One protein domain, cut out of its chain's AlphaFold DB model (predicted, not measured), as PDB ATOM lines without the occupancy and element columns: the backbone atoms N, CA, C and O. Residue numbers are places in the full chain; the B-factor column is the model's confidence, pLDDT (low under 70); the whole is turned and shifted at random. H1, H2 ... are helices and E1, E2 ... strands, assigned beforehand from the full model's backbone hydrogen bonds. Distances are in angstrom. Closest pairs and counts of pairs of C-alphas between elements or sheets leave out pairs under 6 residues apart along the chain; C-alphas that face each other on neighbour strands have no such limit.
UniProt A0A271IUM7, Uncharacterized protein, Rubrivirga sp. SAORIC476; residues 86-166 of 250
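What this domain is: This is residues 86 to 166 of the 250 residues of an uncharacterized protein of Rubrivirga sp. SAORIC476 (UniProt A0A271IUM7). Look first for one strongly twisted antiparallel sheet of six strands, with the helix H2 packed over one face and running along E4; no named helix covers the other face. The short helix H1 lies beside H2 and only grazes the sheet, while the hairpin turn between E4 and E5 and the end at Gly 166 mark the two ends of the longest reach. The printed part has 81 residues, in the order H1 E1 E2 E3 E4 E5 E6 H2; the sheet's order is E1 - E6 - E5 - E4 - E2 - E3, and the class is mixed, helices and strands. The whole is compact, with a radius of gyration of the C-alphas of 11.9 A and spans of 36 by 28 by 22 A.

How they stand to each other: Begin with E4, residues 127 to 132, and E5, residues 139 to 145, an antiparallel hairpin in which N 129 and O 142 are 2.8 A apart, within hydrogen-bond range. E6, residues 148 to 152, forms a hairpin with E5, with N 150 and O 143 at 2.9 A; E4, E5 and E6 make a meander, each strand the antiparallel neighbour of the one before. Find the edge strand E1, residues 94 to 96, as the antiparallel neighbour of E6, with N 95 and O 149 at 2.8 A, within hydrogen-bond range. On the other side of E4 find E2, residues 104 to 108, with N 107 and O 128 at 2.8 A. E2 and the edge strand E3, residues 113 to 115, form a hairpin, with N 108 and O 113 at 2.8 A. The pairing is staggered: E2 pairs with E4 over residues 104 to 106 and with E3 over 106 to 108. H2, residues 154 to 163, is on the sheet at a height of 7.7 A, over E4 and along the strands, at 10 degrees to E4 on the local plane; two layers, a helix on one face of a sheet. Its closest C-alpha to E4 is that of Ala 161, 5.6 A from Val 127. H1, residues 86 to 90, touches H2, the closest C-alphas being Tyr 88 and Trp 156, 7.5 A apart. In H1 and H2 every O i to N i+4 pair is within hydrogen-bond range. E1 and E4 are apart.

Where its parts are: Find C-alpha 86 at (218.363, 175.033, 152.431), where H1 begins. E5 runs 19.9 A from C-alpha 139 at (212.045, 191.838, 166.287), E4 16.3 A, E6 12.9 A and E2 12.7 A. H2 runs 14.3 A and ends at C-alpha 163, (213.379, 180.952, 146.222).

The domain as a whole: The C-alphas farthest apart are those of Ile 135 and Gly 166, at 37.1 A. The printed part has no cut, and its long link is E3 to E4, with 11 residues. Look for pLDDT under 70 at residues 97 to 103 and 119 to 123.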
ATOM      1  N   GLY A  86     219.029 176.306 152.184       93.62
ATOM      2  CA  GLY A  86     218.363 175.033 152.431       93.62
ATOM      3  C   GLY A  86     218.824 174.432 153.752       93.62
ATOM      4  O   GLY A  86     218.007 174.267 154.660       93.62
ATOM      5  N   ASP A  87     220.130 174.215 153.898       93.94
ATOM      6  CA  ASP A  87     220.754 173.704 155.125       93.94
ATOM      7  C   ASP A  87     220.479 174.620 156.324       93.94
ATOM      8  O   ASP A  87     220.137 174.172 157.428       93.94
ATOM      9  N   TYR A  88     220.552 175.937 156.109       94.94
ATOM     10  CA  TYR A  88     220.240 176.926 157.129       94.94
ATOM     11  C   TYR A  88     218.812 176.763 157.648       94.94
ATOM     12  O   TYR A  88     218.619 176.758 158.862       94.94
ATOM     13  N   VAL A  89     217.816 176.642 156.765       94.50
ATOM     14  CA  VAL A  89     216.402 176.492 157.149       94.50
ATOM     15  C   VAL A  89     216.133 175.100 157.725       94.50
ATOM     16  O   VAL A  89     215.342 174.964 158.663       94.50
ATOM     17  N   ALA A  90     216.782 174.060 157.204       94.00
ATOM     18  CA  ALA A  90     216.651 172.692 157.695       94.00
ATOM     19  C   ALA A  90     217.163 172.548 159.135       94.00
ATOM     20  O   ALA A  90     216.509 171.898 159.946       94.00
ATOM     21  N   SER A  91     218.260 173.228 159.484       94.88
ATOM     22  CA  SER A  91     218.832 173.201 160.839       94.88
ATOM     23  C   SER A  91     217.995 173.921 161.910       94.88
ATOM     24  O   SER A  91     218.315 173.837 163.097       94.88
ATOM     25  N   ARG A  92     216.926 174.645 161.536       95.50
ATOM     26  CA  ARG A  92     216.078 175.371 162.497       95.50
ATOM     27  C   ARG A  92     214.970 174.478 163.057       95.50
ATOM     28  O   ARG A  92     214.270 173.825 162.279       95.50
ATOM     29  N   PRO A  93     214.737 174.504 164.382       94.38
ATOM     30  CA  PRO A  93     213.702 173.689 164.999       94.38
ATOM     31  C   PRO A  93     212.308 174.151 164.541       94.38
ATOM     32  O   PRO A  93     212.002 175.348 164.637       94.38
ATOM     33  N   PRO A  94     211.450 173.235 164.058       92.81
ATOM     34  CA  PRO A  94     210.080 173.564 163.701       92.81
ATOM     35  C   PRO A  94     209.248 173.849 164.953       92.81
ATOM     36  O   PRO A  94     209.467 173.288 166.028       92.81
ATOM     37  N   ARG A  95     208.264 174.729 164.800       88.62
ATOM     38  CA  ARG A  95     207.261 175.056 165.812       88.62
ATOM     39  C   ARG A  95     205.879 175.030 165.180       88.62
ATOM     40  O   ARG A  95     205.701 175.479 164.048       88.62
ATOM     41  N   THR A  96     204.908 174.534 165.930       81.25
ATOM     42  CA  THR A  96     203.486 174.555 165.578       81.25
ATOM     43  C   THR A  96     202.756 175.610 166.408       81.25
ATOM     44  O   THR A  96     203.222 176.018 167.475       81.25
ATOM     45  N   GLY A  97     201.617 176.077 165.899       69.44
ATOM     46  CA  GLY A  97     200.755 177.050 166.571       69.44
ATOM     47  C   GLY A  97     200.811 178.454 165.971       69.44
ATOM     48  O   GLY A  97     201.772 178.844 165.300       69.44
ATOM     49  N   ALA A  98     199.755 179.228 166.221       68.00
ATOM     50  CA  ALA A  98     199.654 180.615 165.781       68.00
ATOM     51  C   ALA A  98     200.712 181.490 166.479       68.00
ATOM     52  O   ALA A  98     201.182 181.190 167.581       68.00
ATOM     53  N   LEU A  99     201.175 182.550 165.815       64.50
ATOM     54  CA  LEU A  99     201.713 183.690 166.562       64.50
ATOM     55  C   LEU A  99     200.495 184.448 167.088       64.50
ATOM     56  O   LEU A  99     199.445 184.430 166.447       64.50
ATOM     57  N   SER A 100     200.614 185.088 168.246       59.56
ATOM     58  CA  SER A 100     199.572 186.016 168.684       59.56
ATOM     59  C   SER A 100     199.346 187.086 167.599       59.56
ATOM     60  O   SER A 100     200.270 187.394 166.843       59.56
ATOM     61  N   GLU A 101     198.145 187.670 167.533       55.31
ATOM     62  CA  GLU A 101     197.665 188.629 166.504       55.31
ATOM     63  C   GLU A 101     198.468 189.947 166.370       55.31
ATOM     64  O   GLU A 101     198.043 190.906 165.731       55.31
ATOM     65  N   TRP A 102     199.642 190.040 166.985       54.66
ATOM     66  CA  TRP A 102     200.389 191.276 167.140       54.66
ATOM     67  C   TRP A 102     201.168 191.599 165.868       54.66
ATOM     68  O   TRP A 102     201.674 190.695 165.198       54.66
ATOM     69  N   ALA A 103     201.271 192.907 165.590       57.28
ATOM     70  CA  ALA A 103     201.810 193.553 164.391       57.28
ATOM     71  C   ALA A 103     202.841 192.705 163.633       57.28
ATOM     72  O   ALA A 103     204.055 192.789 163.851       57.28
ATOM     73  N   SER A 104     202.325 191.883 162.722       76.31
ATOM     74  CA  SER A 104     203.130 191.077 161.827       76.31
ATOM     75  C   SER A 104     203.179 191.756 160.465       76.31
ATOM     76  O   SER A 104     202.203 192.334 160.000       76.31
ATOM     77  N   ALA A 105     204.354 191.760 159.847       89.25
ATOM     78  CA  ALA A 105     204.500 192.177 158.458       89.25
ATOM     79  C   ALA A 105     205.058 191.005 157.671       89.25
ATOM     80  O   ALA A 105     206.006 190.365 158.121       89.25
ATOM     81  N   THR A 106     204.512 190.733 156.495       90.88
ATOM     82  CA  THR A 106     205.018 189.660 155.634       90.88
ATOM     83  C   THR A 106     205.985 190.230 154.614       90.88
ATOM     84  O   THR A 106     205.763 191.321 154.086       90.88
ATOM     85  N   PHE A 107     207.063 189.512 154.341       93.44
ATOM     86  CA  PHE A 107     207.971 189.836 153.258       93.44
ATOM     87  C   PHE A 107     207.267 189.632 151.920       93.44
ATOM     88  O   PHE A 107     206.686 188.581 151.673       93.44
ATOM     89  N   ASP A 108     207.334 190.654 151.082       92.38
ATOM     90  CA  ASP A 108     206.851 190.666 149.715       92.38
ATOM     91  C   ASP A 108     208.054 190.462 148.776       92.38
ATOM     92  O   ASP A 108     208.894 191.369 148.674       92.38
ATOM     93  N   PRO A 109     208.175 189.292 148.120       92.31
ATOM     94  CA  PRO A 109     209.273 189.004 147.206       92.31
ATOM     95  C   PRO A 109     209.305 189.929 145.985       92.31
ATOM     96  O   PRO A 109     210.390 190.243 145.517       92.31
ATOM     97  N   GLU A 110     208.165 190.439 145.513       91.69
ATOM     98  CA  GLU A 110     208.110 191.332 144.344       91.69
ATOM     99  C   GLU A 110     208.640 192.733 144.663       91.69
ATOM    100  O   GLU A 110     209.186 193.432 143.808       91.69
ATOM    101  N   ARG A 111     208.495 193.163 145.920       92.69
ATOM    102  CA  ARG A 111     208.957 194.482 146.383       92.69
ATOM    103  C   ARG A 111     210.250 194.425 147.187       92.69
ATOM    104  O   ARG A 111     210.822 195.475 147.487       92.69
ATOM    105  N   LEU A 112     210.707 193.229 147.553       95.25
ATOM    106  CA  LEU A 112     211.817 192.984 148.478       95.25
ATOM    107  C   LEU A 112     211.653 193.738 149.810       95.25
ATOM    108  O   LEU A 112     212.614 194.247 150.392       95.25
ATOM    109  N   ALA A 113     210.423 193.837 150.316       94.50
ATOM    110  CA  ALA A 113     210.097 194.639 151.493       94.50
ATOM    111  C   ALA A 113     209.085 193.938 152.403       94.50
ATOM    112  O   ALA A 113     208.284 193.132 151.954       94.50
ATOM    113  N   PHE A 114     209.102 194.260 153.698       92.94
ATOM    114  CA  PHE A 114     208.061 193.803 154.621       92.94
ATOM    115  C   PHE A 114     206.838 194.719 154.530       92.94
ATOM    116  O   PHE A 114     206.976 195.934 154.680       92.94
ATOM    117  N   ASN A 115     205.658 194.136 154.332       90.00
ATOM    118  CA  ASN A 115     204.379 194.831 154.215       90.00
ATOM    119  C   ASN A 115     203.428 194.399 155.356       90.00
ATOM    120  O   ASN A 115     203.165 193.201 155.481       90.00
ATOM    121  N   PRO A 116     202.921 195.330 156.190       83.25
ATOM    122  CA  PRO A 116     202.011 195.012 157.296       83.25
ATOM    123  C   PRO A 116     200.581 194.658 156.858       83.25
ATOM    124  O   PRO A 116     199.845 194.081 157.644       83.25
ATOM    125  N   VAL A 117     200.176 195.003 155.632       75.00
ATOM    126  CA  VAL A 117     198.794 194.814 155.137       75.00
ATOM    127  C   VAL A 117     198.662 193.568 154.256       75.00
ATOM    128  O   VAL A 117     197.567 193.161 153.879       75.00
ATOM    129  N   ARG A 118     199.781 192.940 153.894       73.44
ATOM    130  CA  ARG A 118     199.774 191.808 152.970       73.44
ATOM    131  C   ARG A 118     199.285 190.547 153.686       73.44
ATOM    132  O   ARG A 118     199.941 190.039 154.591       73.44
ATOM    133  N   VAL A 119     198.136 190.049 153.240       67.38
ATOM    134  CA  VAL A 119     197.575 188.762 153.662       67.38
ATOM    135  C   VAL A 119     198.263 187.646 152.876       67.38
ATOM    136  O   VAL A 119     198.486 187.780 151.673       67.38
ATOM    137  N   TRP A 120     198.618 186.557 153.557       68.38
ATOM    138  CA  TRP A 120     199.194 185.370 152.925       68.38
ATOM    139  C   TRP A 120     198.188 184.760 151.939       68.38
ATOM    140  O   TRP A 120     197.074 184.402 152.325       68.38
ATOM    141  N   ALA A 121     198.581 184.635 150.670       64.38
ATOM    142  CA  ALA A 121     197.790 183.898 149.695       64.38
ATOM    143  C   ALA A 121     197.952 182.377 149.911       64.38
ATOM    144  O   ALA A 121     199.083 181.905 150.023       64.38
ATOM    145  N   PRO A 122     196.874 181.573 149.879       58.41
ATOM    146  CA  PRO A 122     196.955 180.116 150.062       58.41
ATOM    147  C   PRO A 122     197.917 179.386 149.107       58.41
ATOM    148  O   PRO A 122     198.308 178.255 149.368       58.41
ATOM    149  N   THR A 123     198.289 180.022 147.993       63.69
ATOM    150  CA  THR A 123     199.206 179.497 146.976       63.69
ATOM    151  C   THR A 123     200.688 179.631 147.331       63.69
ATOM    152  O   THR A 123     201.518 179.036 146.648       63.69
ATOM    153  N   GLU A 124     201.066 180.413 148.346       71.00
ATOM    154  CA  GLU A 124     202.485 180.600 148.674       71.00
ATOM    155  C   GLU A 124     203.007 179.453 149.540       71.00
ATOM    156  O   GLU A 124     202.515 179.221 150.644       71.00
ATOM    157  N   SER A 125     204.043 178.764 149.060       81.62
ATOM    158  CA  SER A 125     204.650 177.626 149.760       81.62
ATOM    159  C   SER A 125     205.571 178.036 150.914       81.62
ATOM    160  O   SER A 125     205.766 177.251 151.843       81.62
ATOM    161  N   ARG A 126     206.123 179.259 150.875       89.69
ATOM    162  CA  ARG A 126     206.977 179.830 151.927       89.69
ATOM    163  C   ARG A 126     206.682 181.303 152.149       89.69
ATOM    164  O   ARG A 126     206.804 182.096 151.220       89.69
ATOM    165  N   VAL A 127     206.409 181.686 153.395       91.12
ATOM    166  CA  VAL A 127     206.180 183.093 153.765       91.12
ATOM    167  C   VAL A 127     207.063 183.501 154.926       91.12
ATOM    168  O   VAL A 127     207.075 182.865 155.975       91.12
ATOM    169  N   LEU A 128     207.789 184.606 154.766       93.44
ATOM    170  CA  LEU A 128     208.580 185.184 155.844       93.44
ATOM    171  C   LEU A 128     207.780 186.272 156.562       93.44
ATOM    172  O   LEU A 128     207.513 187.331 156.000       93.44
ATOM    173  N   GLY A 129     207.452 186.040 157.826       91.38
ATOM    174  CA  GLY A 129     206.853 187.029 158.714       91.38
ATOM    175  C   GLY A 129     207.898 187.721 159.584       91.38
ATOM    176  O   GLY A 129     208.817 187.086 160.099       91.38
ATOM    177  N   ARG A 130     207.734 189.025 159.796       92.56
ATOM    178  CA  ARG A 130     208.379 189.804 160.853       92.56
ATOM    179  C   ARG A 130     207.395 189.949 162.003       92.56
ATOM    180  O   ARG A 130     206.289 190.421 161.776       92.56
ATOM    181  N   HIS A 131     207.820 189.613 163.211       89.81
ATOM    182  CA  HIS A 131     207.039 189.756 164.433       89.81
ATOM    183  C   HIS A 131     207.798 190.633 165.426       89.81
ATOM    184  O   HIS A 131     209.004 190.453 165.609       89.81
ATOM    185  N   VAL A 132     207.109 191.580 166.053       88.75
ATOM    186  CA  VAL A 132     207.682 192.434 167.098       88.75
ATOM    187  C   VAL A 132     207.081 192.018 168.429       88.75
ATOM    188  O   VAL A 132     205.868 192.074 168.611       88.75
ATOM    189  N   GLU A 133     207.934 191.578 169.350       85.25
ATOM    190  CA  GLU A 133     207.493 191.194 170.684       85.25
ATOM    191  C   GLU A 133     206.979 192.412 171.461       85.25
ATOM    192  O   GLU A 133     207.679 193.422 171.536       85.25
ATOM    193  N   PRO A 134     205.819 192.326 172.122       79.75
ATOM    194  CA  PRO A 134     205.189 193.506 172.711       79.75
ATOM    195  C   PRO A 134     205.950 194.138 173.866       79.75
ATOM    196  O   PRO A 134     206.040 195.357 173.983       79.75
ATOM    197  N   ILE A 135     206.481 193.281 174.736       84.31
ATOM    198  CA  ILE A 135     207.110 193.698 175.987       84.31
ATOM    199  C   ILE A 135     208.569 194.066 175.724       84.31
ATOM    200  O   ILE A 135     209.036 195.125 176.123       84.31
ATOM    201  N   SER A 136     209.298 193.192 175.030       88.12
ATOM    202  CA  SER A 136     210.735 193.356 174.806       88.12
ATOM    203  C   SER A 136     211.063 194.250 173.604       88.12
ATOM    204  O   SER A 136     212.225 194.614 173.429       88.12
ATOM    205  N   GLN A 137     210.078 194.534 172.738       87.88
ATOM    206  CA  GLN A 137     210.249 195.192 171.434       87.88
ATOM    207  C   GLN A 137     211.264 194.485 170.518       87.88
ATOM    208  O   GLN A 137     211.738 195.040 169.522       87.88
ATOM    209  N   ARG A 138     211.604 193.223 170.818       90.56
ATOM    210  CA  ARG A 138     212.521 192.432 169.999       90.56
ATOM    211  C   ARG A 138     211.830 192.025 168.713       90.56
ATOM    212  O   ARG A 138     210.748 191.442 168.718       90.56
ATOM    213  N   THR A 139     212.495 192.297 167.598       91.88
ATOM    214  CA  THR A 139     212.045 191.838 166.287       91.88
ATOM    215  C   THR A 139     212.560 190.427 166.031       91.88
ATOM    216  O   THR A 139     213.764 190.185 166.103       91.88
ATOM    217  N   ARG A 140     211.655 189.516 165.685       92.94
ATOM    218  CA  ARG A 140     211.952 188.145 165.263       92.94
ATOM    219  C   ARG A 140     211.391 187.884 163.874       92.94
ATOM    220  O   ARG A 140     210.432 188.533 163.451       92.94
ATOM    221  N   PHE A 141     211.981 186.923 163.174       94.00
ATOM    222  CA  PHE A 141     211.542 186.529 161.841       94.00
ATOM    223  C   PHE A 141     211.185 185.050 161.827       94.00
ATOM    224  O   PHE A 141     211.919 184.217 162.357       94.00
ATOM    225  N   PHE A 142     210.044 184.735 161.225       93.50
ATOM    226  CA  PHE A 142     209.520 183.380 161.149       93.50
ATOM    227  C   PHE A 142     209.240 183.021 159.700       93.50
ATOM    228  O   PHE A 142     208.487 183.723 159.027       93.50
ATOM    229  N   LEU A 143     209.842 181.932 159.231       93.50
ATOM    230  CA  LEU A 143     209.519 181.339 157.942       93.50
ATOM    231  C   LEU A 143     208.399 180.320 158.147       93.50
ATOM    232  O   LEU A 143     208.558 179.393 158.943       93.50
ATOM    233  N   TRP A 144     207.284 180.514 157.456       90.94
ATOM    234  CA  TRP A 144     206.105 179.657 157.483       90.94
ATOM    235  C   TRP A 144     206.092 178.728 156.275       90.94
ATOM    236  O   TRP A 144     206.285 179.180 155.147       90.94
ATOM    237  N   GLU A 145     205.842 177.449 156.538       87.81
ATOM    238  CA  GLU A 145     205.665 176.372 155.563       87.81
ATOM    239  C   GLU A 145     204.407 175.593 155.974       87.81
ATOM    240  O   GLU A 145     204.429 174.767 156.896       87.81
ATOM    241  N   GLY A 146     203.273 175.924 155.348       83.56
ATOM    242  CA  GLY A 146     201.964 175.406 155.751       83.56
ATOM    243  C   GLY A 146     201.628 175.754 157.208       83.56
ATOM    244  O   GLY A 146     201.634 176.915 157.607       83.56
ATOM    245  N   SER A 147     201.345 174.743 158.028       81.88
ATOM    246  CA  SER A 147     200.997 174.918 159.448       81.88
ATOM    247  C   SER A 147     202.205 175.027 160.386       81.88
ATOM    248  O   SER A 147     202.036 175.198 161.598       81.88
ATOM    249  N   THR A 148     203.426 174.917 159.853       88.56
ATOM    250  CA  THR A 148     204.660 174.946 160.642       88.56
ATOM    251  C   THR A 148     205.430 176.238 160.419       88.56
ATOM    252  O   THR A 148     205.383 176.836 159.343       88.56
ATOM    253  N   ARG A 149     206.169 176.669 161.445       91.06
ATOM    254  CA  ARG A 149     207.071 177.820 161.356       91.06
ATOM    255  C   ARG A 149     208.438 177.529 161.947       91.06
ATOM    256  O   ARG A 149     208.563 176.758 162.897       91.06
ATOM    257  N   LYS A 150     209.454 178.228 161.450       94.19
ATOM    258  CA  LYS A 150     210.825 178.197 161.973       94.19
ATOM    259  C   LYS A 150     211.302 179.617 162.250       94.19
ATOM    260  O   LYS A 150     211.094 180.502 161.424       94.19
ATOM    261  N   GLU A 151     211.930 179.843 163.402       95.06
ATOM    262  CA  GLU A 151     212.611 181.118 163.669       95.06
ATOM    263  C   GLU A 151     213.898 181.174 162.840       95.06
ATOM    264  O   GLU A 151     214.704 180.240 162.870       95.06
ATOM    265  N   VAL A 152     214.068 182.249 162.076       95.81
ATOM    266  CA  VAL A 152     215.166 182.417 161.120       95.81
ATOM    267  C   VAL A 152     215.810 183.791 161.272       95.81
ATOM    268  O   VAL A 152     215.201 184.752 161.733       95.81
ATOM    269  N   ASP A 153     217.056 183.890 160.838       95.44
ATOM    270  CA  ASP A 153     217.692 185.159 160.526       95.44
ATOM    271  C   ASP A 153     216.972 185.811 159.343       95.44
ATOM    272  O   ASP A 153     216.509 185.143 158.414       95.44
ATOM    273  N   LYS A 154     216.895 187.138 159.385       95.56
ATOM    274  CA  LYS A 154     216.175 187.943 158.404       95.56
ATOM    275  C   LYS A 154     216.678 187.717 156.981       95.56
ATOM    276  O   LYS A 154     215.860 187.597 156.073       95.56
ATOM    277  N   ASP A 155     217.990 187.713 156.770       96.06
ATOM    278  CA  ASP A 155     218.555 187.727 155.422       96.06
ATOM    279  C   ASP A 155     218.470 186.333 154.801       96.06
ATOM    280  O   ASP A 155     218.018 186.199 153.665       96.06
ATOM    281  N   TRP A 156     218.727 185.283 155.584       96.44
ATOM    282  CA  TRP A 156     218.440 183.905 155.168       96.44
ATOM    283  C   TRP A 156     216.955 183.675 154.868       96.44
ATOM    284  O   TRP A 156     216.610 183.108 153.832       96.44
ATOM    285  N   GLY A 157     216.066 184.156 155.741       96.31
ATOM    286  CA  GLY A 157     214.622 184.027 155.561       96.31
ATOM    287  C   GLY A 157     214.116 184.694 154.282       96.31
ATOM    288  O   GLY A 157     213.222 184.161 153.627       96.31
ATOM    289  N   ARG A 158     214.691 185.841 153.891       96.88
ATOM    290  CA  ARG A 158     214.300 186.547 152.660       96.88
ATOM    291  C   ARG A 158     214.635 185.737 151.413       96.88
ATOM    292  O   ARG A 158     213.787 185.622 150.535       96.88
ATOM    293  N   TYR A 159     215.828 185.147 151.355       97.56
ATOM    294  CA  TYR A 159     216.204 184.262 150.249       97.56
ATOM    295  C   TYR A 159     215.392 182.961 150.246       97.56
ATOM    296  O   TYR A 159     215.045 182.470 149.175       97.56
ATOM    297  N   ALA A 160     215.014 182.437 151.417       96.00
ATOM    298  CA  ALA A 160     214.142 181.266 151.512       96.00
ATOM    299  C   ALA A 160     212.722 181.538 150.983       96.00
ATOM    300  O   ALA A 160     212.148 180.690 150.305       96.00
ATOM    301  N   ALA A 161     212.161 182.716 151.277       94.56
ATOM    302  CA  ALA A 161     210.869 183.137 150.739       94.56
ATOM    303  C   ALA A 161     210.953 183.460 149.239       94.56
ATOM    304  O   ALA A 161     210.086 183.060 148.471       94.56
ATOM    305  N   LEU A 162     212.022 184.133 148.798       95.69
ATOM    306  CA  LEU A 162     212.229 184.447 147.386       95.69
ATOM    307  C   LEU A 162     212.374 183.177 146.534       95.69
ATOM    308  O   LEU A 162     211.765 183.093 145.470       95.69
ATOM    309  N   SER A 163     213.135 182.178 146.994       94.31
ATOM    310  CA  SER A 163     213.379 180.952 146.222       94.31
ATOM    311  C   SER A 163     212.102 180.161 145.931       94.31
ATOM    312  O   SER A 163     211.987 179.572 144.860       94.31
ATOM    313  N   ALA A 164     211.105 180.226 146.818       91.12
ATOM    314  CA  ALA A 164     209.792 179.614 146.610       91.12
ATOM    315  C   ALA A 164     208.996 180.219 145.442       91.12
ATOM    316  O   ALA A 164     208.107 179.561 144.909       91.12
ATOM    317  N   THR A 165     209.313 181.449 145.030       91.38
ATOM    318  CA  THR A 165     208.645 182.129 143.905       91.38
ATOM    319  C   THR A 165     209.295 181.843 142.551       91.38
ATOM    320  O   THR A 165     208.742 182.197 141.514       91.38
ATOM    321  N   GLY A 166     210.502 181.263 142.537       90.81
ATOM    322  CA  GLY A 166     211.321 181.133 141.328       90.81
ATOM    323  C   GLY A 166     211.915 182.454 140.813       90.81
ATOM    324  O   GLY A 166     212.630 182.451 139.807       90.81
TER     325      GLY A 166